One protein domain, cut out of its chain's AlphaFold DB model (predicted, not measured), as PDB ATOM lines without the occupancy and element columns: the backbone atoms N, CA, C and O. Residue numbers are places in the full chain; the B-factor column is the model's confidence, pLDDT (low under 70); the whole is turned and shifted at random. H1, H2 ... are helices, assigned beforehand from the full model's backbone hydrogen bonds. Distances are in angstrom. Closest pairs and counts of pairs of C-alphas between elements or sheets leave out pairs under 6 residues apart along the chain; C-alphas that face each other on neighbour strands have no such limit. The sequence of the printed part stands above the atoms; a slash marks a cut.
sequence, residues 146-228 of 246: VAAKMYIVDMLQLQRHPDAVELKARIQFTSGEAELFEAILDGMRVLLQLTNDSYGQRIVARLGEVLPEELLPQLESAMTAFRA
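AT A GLANCE: This is residues 146 to 228 of the 246 residues of an uncharacterized protein of Thermomonas sp. SY21 (UniProt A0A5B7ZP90). Five helices form an up-and-down bundle, each running against the one before: H2 and H3 side by side in one layer, H1 and H4 in another, with H5 near H3 and H4, away from H2. The 83 printed residues hold H1 to H5 in order and no named strand, class all helix. The whole is compact and rounded, radius of gyration of the C-alphas 11.8 A, spans 30 by 30 by 21 A.

HOW THE PARTS SIT: H1, residues 146 to 158, touches H2, residues 162 to 173, as a hairpin; C-alphas 156 and 164 are closest, 5.4 A. H3, residues 177 to 194, touches H1 at C-alphas 149 and 184, 6.5 A, the same way at a shallow tilt of 29 degrees. H4, residues 197 to 210, touches H3 with residues 199 to 203 alone, closest C-alphas 192 and 200, 5.0 A. H5, residues 213 to 227, is close but not clearly touching H4, closest C-alphas 208 and 216, 6.7 A. Every O i to N i+4 pair is within hydrogen-bond range in H1 to H4, 9 of 11 in H5.

IN THESE COORDINATES: H1 begins at C-alpha 146 (40.487, -41.310, 29.942); H3 is 25.7 A long; H5 ends at C-alpha 227 (45.246, -59.778, 47.985).

THE WHOLE: The printed part has no cut, its links are tight, and pLDDT is under 70 at residues 197 to 199 and 228.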
ATOM      1  N   VAL A 146      41.751 -42.060  29.925       85.94
ATOM      2  CA  VAL A 146      40.487 -41.310  29.942       85.94
ATOM      3  C   VAL A 146      39.276 -42.250  29.992       85.94
ATOM      4  O   VAL A 146      38.354 -42.008  30.769       85.94
ATOM      5  N   ALA A 147      39.281 -43.350  29.229       85.19
ATOM      6  CA  ALA A 147      38.224 -44.361  29.303       85.19
ATOM      7  C   ALA A 147      38.207 -45.069  30.667       85.19
ATOM      8  O   ALA A 147      37.133 -45.272  31.232       85.19
ATOM      9  N   ALA A 148      39.383 -45.378  31.225       88.81
ATOM     10  CA  ALA A 148      39.514 -45.942  32.568       88.81
ATOM     11  C   ALA A 148      38.962 -44.990  33.647       88.81
ATOM     12  O   ALA A 148      38.141 -45.398  34.472       88.81
ATOM     13  N   LYS A 149      39.330 -43.702  33.587       88.19
ATOM     14  CA  LYS A 149      38.799 -42.633  34.450       88.19
ATOM     15  C   LYS A 149      37.277 -42.559  34.367       88.19
ATOM     16  O   LYS A 149      36.605 -42.563  35.395       88.19
ATOM     17  N   MET A 150      36.731 -42.495  33.152       91.44
ATOM     18  CA  MET A 150      35.292 -42.348  32.936       91.44
ATOM     19  C   MET A 150      34.512 -43.560  33.452       91.44
ATOM     20  O   MET A 150      33.483 -43.383  34.096       91.44
ATOM     21  N   TYR A 151      35.045 -44.768  33.252       90.00
ATOM     22  CA  TYR A 151      34.470 -45.996  33.790       90.00
ATOM     23  C   TYR A 151      34.430 -46.009  35.326       90.00
ATOM     24  O   TYR A 151      33.373 -46.244  35.905       90.00
ATOM     25  N   ILE A 152      35.548 -45.719  36.003       89.12
ATOM     26  CA  ILE A 152      35.590 -45.714  37.475       89.12
ATOM     27  C   ILE A 152      34.700 -44.615  38.055       89.12
ATOM     28  O   ILE A 152      33.992 -44.855  39.029       89.12
ATOM     29  N   VAL A 153      34.676 -43.430  37.441       87.69
ATOM     30  CA  VAL A 153      33.779 -42.342  37.852       87.69
ATOM     31  C   VAL A 153      32.310 -42.748  37.710       87.69
ATOM     32  O   VAL A 153      31.532 -42.444  38.610       87.69
ATOM     33  N   ASP A 154      31.923 -43.438  36.635       87.69
ATOM     34  CA  ASP A 154      30.562 -43.964  36.455       87.69
ATOM     35  C   ASP A 154      30.220 -45.022  37.518       87.69
ATOM     36  O   ASP A 154      29.174 -44.959  38.162       87.69
ATOM     37  N   MET A 155      31.151 -45.936  37.817       85.81
ATOM     38  CA  MET A 155      30.958 -46.940  38.871       85.81
ATOM     39  C   MET A 155      30.849 -46.319  40.271       85.81
ATOM     40  O   MET A 155      30.008 -46.749  41.060       85.81
ATOM     41  N   LEU A 156      31.650 -45.294  40.579       84.31
ATOM     42  CA  LEU A 156      31.564 -44.543  41.836       84.31
ATOM     43  C   LEU A 156      30.250 -43.760  41.942       84.31
ATOM     44  O   LEU A 156      29.705 -43.648  43.033       84.31
ATOM     45  N   GLN A 157      29.702 -43.259  40.828       84.56
ATOM     46  CA  GLN A 157      28.407 -42.566  40.818       84.56
ATOM     47  C   GLN A 157      27.231 -43.476  41.183       84.56
ATOM     48  O   GLN A 157      26.255 -43.001  41.764       84.56
ATOM     49  N   LEU A 158      27.316 -44.771  40.869       82.06
ATOM     50  CA  LEU A 158      26.302 -45.749  41.270       82.06
ATOM     51  C   LEU A 158      26.320 -46.015  42.783       82.06
ATOM     52  O   LEU A 158      25.306 -46.440  43.341       82.06
ATOM     53  N   GLN A 159      27.441 -45.737  43.457       76.38
ATOM     54  CA  GLN A 159      27.562 -45.876  44.902       76.38
ATOM     55  C   GLN A 159      27.045 -44.615  45.603       76.38
ATOM     56  O   GLN A 159      27.599 -43.527  45.474       76.38
ATOM     57  N   ARG A 160      25.987 -44.753  46.407       75.31
ATOM     58  CA  ARG A 160      25.422 -43.657  47.221       75.31
ATOM     59  C   ARG A 160      26.172 -43.481  48.554       75.31
ATOM     60  O   ARG A 160      25.534 -43.319  49.589       75.31
ATOM     61  N   HIS A 161      27.505 -43.567  48.540       74.94
ATOM     62  CA  HIS A 161      28.359 -43.517  49.737       74.94
ATOM     63  C   HIS A 161      29.192 -42.221  49.774       74.94
ATOM     64  O   HIS A 161      29.699 -41.825  48.721       74.94
ATOM     65  N   PRO A 162      29.375 -41.566  50.939       74.94
ATOM     66  CA  PRO A 162      30.164 -40.331  51.051       74.94
ATOM     67  C   PRO A 162      31.598 -40.479  50.515       74.94
ATOM     68  O   PRO A 162      32.021 -39.662  49.698       74.94
ATOM     69  N   ASP A 163      32.294 -41.568  50.857       74.50
ATOM     70  CA  ASP A 163      33.669 -41.828  50.392       74.50
ATOM     71  C   ASP A 163      33.777 -41.924  48.859       74.50
ATOM     72  O   ASP A 163      34.760 -41.491  48.259       74.50
ATOM     73  N   ALA A 164      32.738 -42.442  48.195       80.00
ATOM     74  CA  ALA A 164      32.702 -42.528  46.737       80.00
ATOM     75  C   ALA A 164      32.540 -41.145  46.081       80.00
ATOM     76  O   ALA A 164      33.063 -40.912  44.989       80.00
ATOM     77  N   VAL A 165      31.845 -40.214  46.746       81.44
ATOM     78  CA  VAL A 165      31.649 -38.837  46.269       81.44
ATOM     79  C   VAL A 165      32.951 -38.041  46.347       81.44
ATOM     80  O   VAL A 165      33.305 -37.369  45.373       81.44
ATOM     81  N   GLU A 166      33.679 -38.141  47.459       84.06
ATOM     82  CA  GLU A 166      34.973 -37.469  47.640       84.06
ATOM     83  C   GLU A 166      36.008 -37.974  46.627       84.06
ATOM     84  O   GLU A 166      36.657 -37.196  45.923       84.06
ATOM     85  N   LEU A 167      36.094 -39.294  46.470       82.06
ATOM     86  CA  LEU A 167      37.043 -39.931  45.567       82.06
ATOM     87  C   LEU A 167      36.722 -39.658  44.094       82.06
ATOM     88  O   LEU A 167      37.624 -39.416  43.292       82.06
ATOM     89  N   LYS A 168      35.432 -39.595  43.739       86.19
ATOM     90  CA  LYS A 168      34.976 -39.124  42.427       86.19
ATOM     91  C   LYS A 168      35.461 -37.700  42.154       86.19
ATOM     92  O   LYS A 168      35.955 -37.445  41.056       86.19
ATOM     93  N   ALA A 169      35.307 -36.779  43.108       85.25
ATOM     94  CA  ALA A 169      35.767 -35.402  42.943       85.25
ATOM     95  C   ALA A 169      37.291 -35.360  42.747       85.25
ATOM     96  O   ALA A 169      37.759 -34.762  41.778       85.25
ATOM     97  N   ARG A 170      38.047 -36.088  43.580       84.88
ATOM     98  CA  ARG A 170      39.506 -36.230  43.458       84.88
ATOM     99  C   ARG A 170      39.910 -36.691  42.054       84.88
ATOM    100  O   ARG A 170      40.622 -35.971  41.365       84.88
ATOM    101  N   ILE A 171      39.363 -37.814  41.580       85.44
ATOM    102  CA  ILE A 171      39.658 -38.375  40.249       85.44
ATOM    103  C   ILE A 171      39.293 -37.397  39.121       85.44
ATOM    104  O   ILE A 171      40.008 -37.311  38.119       85.44
ATOM    105  N   GLN A 172      38.182 -36.658  39.240       86.62
ATOM    106  CA  GLN A 172      37.749 -35.714  38.205       86.62
ATOM    107  C   GLN A 172      38.714 -34.543  38.029       86.62
ATOM    108  O   GLN A 172      39.027 -34.219  36.881       86.62
ATOM    109  N   PHE A 173      39.213 -33.970  39.126       85.31
ATOM    110  CA  PHE A 173      40.119 -32.821  39.087       85.31
ATOM    111  C   PHE A 173      41.593 -33.198  38.866       85.31
ATOM    112  O   PHE A 173      42.378 -32.351  38.434       85.31
ATOM    113  N   THR A 174      41.981 -34.461  39.065       87.81
ATOM    114  CA  THR A 174      43.331 -34.928  38.726       87.81
ATOM    115  C   THR A 174      43.565 -34.921  37.213       87.81
ATOM    116  O   THR A 174      42.776 -35.476  36.437       87.81
ATOM    117  N   SER A 175      44.675 -34.293  36.812       74.50
ATOM    118  CA  SER A 175      45.063 -34.093  35.408       74.50
ATOM    119  C   SER A 175      46.425 -34.707  35.046       74.50
ATOM    120  O   SER A 175      46.677 -34.929  33.865       74.50
ATOM    121  N   GLY A 176      47.292 -35.004  36.023       82.81
ATOM    122  CA  GLY A 176      48.566 -35.693  35.786       82.81
ATOM    123  C   GLY A 176      48.369 -37.188  35.533       82.81
ATOM    124  O   GLY A 176      47.553 -37.811  36.199       82.81
ATOM    125  N   GLU A 177      49.107 -37.776  34.589       78.81
ATOM    126  CA  GLU A 177      48.933 -39.183  34.185       78.81
ATOM    127  C   GLU A 177      49.186 -40.169  35.339       78.81
ATOM    128  O   GLU A 177      48.334 -41.005  35.637       78.81
ATOM    129  N   ALA A 178      50.318 -40.018  36.036       79.94
ATOM    130  CA  ALA A 178      50.681 -40.861  37.177       79.94
ATOM    131  C   ALA A 178      49.726 -40.665  38.367       79.94
ATOM    132  O   ALA A 178      49.228 -41.629  38.940       79.94
ATOM    133  N   GLU A 179      49.404 -39.411  38.694       84.12
ATOM    134  CA  GLU A 179      48.462 -39.081  39.770       84.12
ATOM    135  C   GLU A 179      47.048 -39.589  39.469       84.12
ATOM    136  O   GLU A 179      46.333 -40.023  40.372       84.12
ATOM    137  N   LEU A 180      46.628 -39.538  38.200       85.88
ATOM    138  CA  LEU A 180      45.325 -40.020  37.764       85.88
ATOM    139  C   LEU A 180      45.253 -41.540  37.859       85.88
ATOM    140  O   LEU A 180      44.226 -42.068  38.279       85.88
ATOM    141  N   PHE A 181      46.325 -42.240  37.491       86.38
ATOM    142  CA  PHE A 181      46.394 -43.687  37.637       86.38
ATOM    143  C   PHE A 181      46.316 -44.114  39.110       86.38
ATOM    144  O   PHE A 181      45.483 -44.953  39.448       86.38
ATOM    145  N   GLU A 182      47.065 -43.465  40.005       86.56
ATOM    146  CA  GLU A 182      46.969 -43.702  41.454       86.56
ATOM    147  C   GLU A 182      45.563 -43.405  41.998       86.56
ATOM    148  O   GLU A 182      44.979 -44.218  42.717       86.56
ATOM    149  N   ALA A 183      44.956 -42.284  41.592       86.38
ATOM    150  CA  ALA A 183      43.591 -41.945  41.987       86.38
ATOM    151  C   ALA A 183      42.560 -42.972  41.473       86.38
ATOM    152  O   ALA A 183      41.587 -43.272  42.167       86.38
ATOM    153  N   ILE A 184      42.773 -43.541  40.280       88.62
ATOM    154  CA  ILE A 184      41.968 -44.637  39.720       88.62
ATOM    155  C   ILE A 184      42.121 -45.912  40.560       88.62
ATOM    156  O   ILE A 184      41.114 -46.569  40.836       88.62
ATOM    157  N   LEU A 185      43.338 -46.258  40.992       87.25
ATOM    158  CA  LEU A 185      43.591 -47.427  41.839       87.25
ATOM    159  C   LEU A 185      42.987 -47.269  43.241       87.25
ATOM    160  O   LEU A 185      42.371 -48.213  43.738       87.25
ATOM    161  N   ASP A 186      43.091 -46.084  43.850       85.62
ATOM    162  CA  ASP A 186      42.402 -45.752  45.104       85.62
ATOM    163  C   ASP A 186      40.875 -45.859  44.929       85.62
ATOM    164  O   ASP A 186      40.199 -46.511  45.730       85.62
ATOM    165  N   GLY A 187      40.347 -45.296  43.832       84.75
ATOM    166  CA  GLY A 187      38.958 -45.430  43.372       84.75
ATOM    167  C   GLY A 187      38.475 -46.869  43.353       84.75
ATOM    168  O   GLY A 187      37.453 -47.225  43.947       84.75
ATOM    169  N   MET A 188      39.249 -47.711  42.678       87.00
ATOM    170  CA  MET A 188      38.981 -49.131  42.557       87.00
ATOM    171  C   MET A 188      39.056 -49.832  43.916       87.00
ATOM    172  O   MET A 188      38.167 -50.618  44.217       87.00
ATOM    173  N   ARG A 189      40.050 -49.543  44.764       85.31
ATOM    174  CA  ARG A 189      40.181 -50.169  46.091       85.31
ATOM    175  C   ARG A 189      38.938 -49.933  46.947       85.31
ATOM    176  O   ARG A 189      38.409 -50.884  47.514       85.31
ATOM    177  N   VAL A 190      38.446 -48.697  46.998       82.56
ATOM    178  CA  VAL A 190      37.225 -48.359  47.744       82.56
ATOM    179  C   VAL A 190      36.003 -49.040  47.126       82.56
ATOM    180  O   VAL A 190      35.199 -49.622  47.850       82.56
ATOM    181  N   LEU A 191      35.887 -49.072  45.794       83.00
ATOM    182  CA  LEU A 191      34.825 -49.833  45.124       83.00
ATOM    183  C   LEU A 191      34.861 -51.322  45.490       83.00
ATOM    184  O   LEU A 191      33.813 -51.899  45.756       83.00
ATOM    185  N   LEU A 192      36.040 -51.940  45.533       80.50
ATOM    186  CA  LEU A 192      36.205 -53.345  45.913       80.50
ATOM    187  C   LEU A 192      35.833 -53.606  47.379       80.50
ATOM    188  O   LEU A 192      35.358 -54.690  47.685       80.50
ATOM    189  N   GLN A 193      36.014 -52.631  48.271       80.44
ATOM    190  CA  GLN A 193      35.623 -52.744  49.682       80.44
ATOM    191  C   GLN A 193      34.117 -52.560  49.900       80.44
ATOM    192  O   GLN A 193      33.540 -53.174  50.794       80.44
ATOM    193  N   LEU A 194      33.481 -51.705  49.097       74.44
ATOM    194  CA  LEU A 194      32.049 -51.411  49.191       74.44
ATOM    195  C   LEU A 194      31.178 -52.415  48.422       74.44
ATOM    196  O   LEU A 194      29.962 -52.446  48.609       74.44
ATOM    197  N   THR A 195      31.772 -53.206  47.527       73.19
ATOM    198  CA  THR A 195      31.058 -54.140  46.649       73.19
ATOM    199  C   THR A 195      31.460 -55.586  46.915       73.19
ATOM    200  O   THR A 195      32.447 -55.862  47.584       73.19
ATOM    201  N   ASN A 196      30.663 -56.531  46.416       70.12
ATOM    202  CA  ASN A 196      30.936 -57.953  46.614       70.12
ATOM    203  C   ASN A 196      32.087 -58.447  45.720       70.12
ATOM    204  O   ASN A 196      32.312 -57.897  44.636       70.12
ATOM    205  N   ASP A 197      32.739 -59.543  46.107       64.25
ATOM    206  CA  ASP A 197      33.917 -60.101  45.429       64.25
ATOM    207  C   ASP A 197      33.733 -60.301  43.913       64.25
ATOM    208  O   ASP A 197      34.612 -59.942  43.126       64.25
ATOM    209  N   SER A 198      32.584 -60.810  43.452       58.56
ATOM    210  CA  SER A 198      32.346 -60.978  42.007       58.56
ATOM    211  C   SER A 198      32.127 -59.670  41.266       58.56
ATOM    212  O   SER A 198      32.474 -59.561  40.087       58.56
ATOM    213  N   TYR A 199      31.527 -58.678  41.923       65.06
ATOM    214  CA  TYR A 199      31.374 -57.353  41.332       65.06
ATOM    215  C   TYR A 199      32.748 -56.698  41.196       65.06
ATOM    216  O   TYR A 199      33.083 -56.162  40.140       65.06
ATOM    217  N   GLY A 200      33.593 -56.881  42.209       74.25
ATOM    218  CA  GLY A 200      34.975 -56.452  42.178       74.25
ATOM    219  C   GLY A 200      35.813 -57.109  41.083       74.25
ATOM    220  O   GLY A 200      36.509 -56.418  40.340       74.25
ATOM    221  N   GLN A 201      35.684 -58.426  40.888       72.50
ATOM    222  CA  GLN A 201      36.354 -59.125  39.783       72.50
ATOM    223  C   GLN A 201      35.918 -58.609  38.407       72.50
ATOM    224  O   GLN A 201      36.738 -58.512  37.493       72.50
ATOM    225  N   ARG A 202      34.640 -58.248  38.248       76.56
ATOM    226  CA  ARG A 202      34.135 -57.647  37.007       76.56
ATOM    227  C   ARG A 202      34.700 -56.254  36.767       76.56
ATOM    228  O   ARG A 202      35.066 -55.960  35.631       76.56
ATOM    229  N   ILE A 203      34.792 -55.431  37.811       84.25
ATOM    230  CA  ILE A 203      35.406 -54.099  37.735       84.25
ATOM    231  C   ILE A 203      36.862 -54.219  37.288       84.25
ATOM    232  O   ILE A 203      37.272 -53.539  36.354       84.25
ATOM    233  N   VAL A 204      37.612 -55.135  37.898       84.44
ATOM    234  CA  VAL A 204      39.011 -55.416  37.561       84.44
ATOM    235  C   VAL A 204      39.167 -55.866  36.111       84.44
ATOM    236  O   VAL A 204      39.981 -55.306  35.380       84.44
ATOM    237  N   ALA A 205      38.385 -56.863  35.684       80.69
ATOM    238  CA  ALA A 205      38.457 -57.386  34.323       80.69
ATOM    239  C   ALA A 205      38.150 -56.287  33.300       80.69
ATOM    240  O   ALA A 205      38.867 -56.130  32.314       80.69
ATOM    241  N   ARG A 206      37.126 -55.469  33.575       82.75
ATOM    242  CA  ARG A 206      36.760 -54.350  32.710       82.75
ATOM    243  C   ARG A 206      37.814 -53.252  32.702       82.75
ATOM    244  O   ARG A 206      38.065 -52.681  31.645       82.75
ATOM    245  N   LEU A 207      38.434 -52.967  33.844       85.06
ATOM    246  CA  LEU A 207      39.510 -51.991  33.936       85.06
ATOM    247  C   LEU A 207      40.717 -52.445  33.105       85.06
ATOM    248  O   LEU A 207      41.211 -51.660  32.304       85.06
ATOM    249  N   GLY A 208      41.113 -53.720  33.187       84.31
ATOM    250  CA  GLY A 208      42.187 -54.293  32.363       84.31
ATOM    251  C   GLY A 208      41.913 -54.268  30.851       84.31
ATOM    252  O   GLY A 208      42.844 -54.201  30.053       84.31
ATOM    253  N   GLU A 209      40.645 -54.260  30.423       84.56
ATOM    254  CA  GLU A 209      40.285 -54.097  29.006       84.56
ATOM    255  C   GLU A 209      40.476 -52.662  28.490       84.56
ATOM    256  O   GLU A 209      40.717 -52.478  27.295       84.56
ATOM    257  N   VAL A 210      40.329 -51.655  29.361       86.06
ATOM    258  CA  VAL A 210      40.312 -50.227  28.983       86.06
ATOM    259  C   VAL A 210      41.593 -49.478  29.350       86.06
ATOM    260  O   VAL A 210      41.821 -48.393  28.819       86.06
ATOM    261  N   LEU A 211      42.421 -50.026  30.241       84.50
ATOM    262  CA  LEU A 211      43.686 -49.434  30.676       84.50
ATOM    263  C   LEU A 211      44.765 -49.561  29.575       84.50
ATOM    264  O   LEU A 211      44.781 -50.571  28.864       84.50
ATOM    265  N   PRO A 212      45.677 -48.580  29.415       83.12
ATOM    266  CA  PRO A 212      46.843 -48.725  28.543       83.12
ATOM    267  C   PRO A 212      47.709 -49.934  28.922       83.12
ATOM    268  O   PRO A 212      47.873 -50.238  30.103       83.12
ATOM    269  N   GLU A 213      48.284 -50.596  27.917       78.19
ATOM    270  CA  GLU A 213      49.040 -51.849  28.085       78.19
ATOM    271  C   GLU A 213      50.280 -51.672  28.983       78.19
ATOM    272  O   GLU A 213      50.566 -52.533  29.808       78.19
ATOM    273  N   GLU A 214      50.913 -50.494  28.933       84.50
ATOM    274  CA  GLU A 214      52.063 -50.100  29.769       84.50
ATOM    275  C   GLU A 214      51.768 -50.090  31.281       84.50
ATOM    276  O   GLU A 214      52.667 -50.235  32.110       84.50
ATOM    277  N   LEU A 215      50.500 -49.913  31.659       82.25
ATOM    278  CA  LEU A 215      50.075 -49.765  33.052       82.25
ATOM    279  C   LEU A 215      49.432 -51.049  33.614       82.25
ATOM    280  O   LEU A 215      49.183 -51.143  34.817       82.25
ATOM    281  N   LEU A 216      49.211 -52.071  32.778       82.12
ATOM    282  CA  LEU A 216      48.725 -53.389  33.203       82.12
ATOM    283  C   LEU A 216      49.616 -54.082  34.251       82.12
ATOM    284  O   LEU A 216      49.060 -54.540  35.250       82.12
ATOM    285  N   PRO A 217      50.960 -54.132  34.124       83.94
ATOM    286  CA  PRO A 217      51.796 -54.766  35.150       83.94
ATOM    287  C   PRO A 217      51.715 -54.045  36.504       83.94
ATOM    288  O   PRO A 217      51.829 -54.675  37.557       83.94
ATOM    289  N   GLN A 218      51.469 -52.729  36.501       82.94
ATOM    290  CA  GLN A 218      51.263 -51.959  37.731       82.94
ATOM    291  C   GLN A 218      49.905 -52.283  38.366       82.94
ATOM    292  O   GLN A 218      49.824 -52.462  39.580       82.94
ATOM    293  N   LEU A 219      48.855 -52.442  37.551       84.00
ATOM    294  CA  LEU A 219      47.538 -52.890  38.009       84.00
ATOM    295  C   LEU A 219      47.607 -54.288  38.647       84.00
ATOM    296  O   LEU A 219      47.104 -54.475  39.752       84.00
ATOM    297  N   GLU A 220      48.257 -55.259  37.997       84.94
ATOM    298  CA  GLU A 220      48.434 -56.617  38.539       84.94
ATOM    299  C   GLU A 220      49.232 -56.619  39.850       84.94
ATOM    300  O   GLU A 220      48.877 -57.321  40.804       84.94
ATOM    301  N   SER A 221      50.274 -55.787  39.929       84.88
ATOM    302  CA  SER A 221      51.074 -55.610  41.146       84.88
ATOM    303  C   SER A 221      50.238 -55.020  42.284       84.88
ATOM    304  O   SER A 221      50.243 -55.553  43.395       84.88
ATOM    305  N   ALA A 222      49.445 -53.978  42.006       84.06
ATOM    306  CA  ALA A 222      48.531 -53.376  42.974       84.06
ATOM    307  C   ALA A 222      47.469 -54.378  43.455       84.06
ATOM    308  O   ALA A 222      47.191 -54.483  44.647       84.06
ATOM    309  N   MET A 223      46.916 -55.180  42.545       81.94
ATOM    310  CA  MET A 223      45.965 -56.236  42.887       81.94
ATOM    311  C   MET A 223      46.573 -57.340  43.746       81.94
ATOM    312  O   MET A 223      45.920 -57.839  44.664       81.94
ATOM    313  N   THR A 224      47.815 -57.720  43.461       83.50
ATOM    314  CA  THR A 224      48.564 -58.678  44.280       83.50
ATOM    315  C   THR A 224      48.790 -58.108  45.676       83.50
ATOM    316  O   THR A 224      48.553 -58.809  46.656       83.50
ATOM    317  N   ALA A 225      49.135 -56.822  45.783       82.44
ATOM    318  CA  ALA A 225      49.262 -56.130  47.063       82.44
ATOM    319  C   ALA A 225      47.935 -56.056  47.839       82.44
ATOM    320  O   ALA A 225      47.942 -56.174  49.058       82.44
ATOM    321  N   PHE A 226      46.789 -55.924  47.161       75.62
ATOM    322  CA  PHE A 226      45.469 -55.945  47.814       75.62
ATOM    323  C   PHE A 226      45.062 -57.329  48.312       75.62
ATOM    324  O   PHE A 226      44.328 -57.440  49.290       75.62
ATOM    325  N   ARG A 227      45.509 -58.381  47.620       70.06
ATOM    326  CA  ARG A 227      45.246 -59.778  47.985       70.06
ATOM    327  C   ARG A 227      46.239 -60.328  48.992       70.06
ATOM    328  O   ARG A 227      45.935 -61.339  49.622       70.06
ATOM    329  N   ALA A 228      47.412 -59.712  49.115       69.56
ATOM    330  CA  ALA A 228      48.366 -60.072  50.139       69.56
ATOM    331  C   ALA A 228      47.654 -59.910  51.492       69.56
ATOM    332  O   ALA A 228      47.227 -58.799  51.819       69.56
TER     333      ALA A 228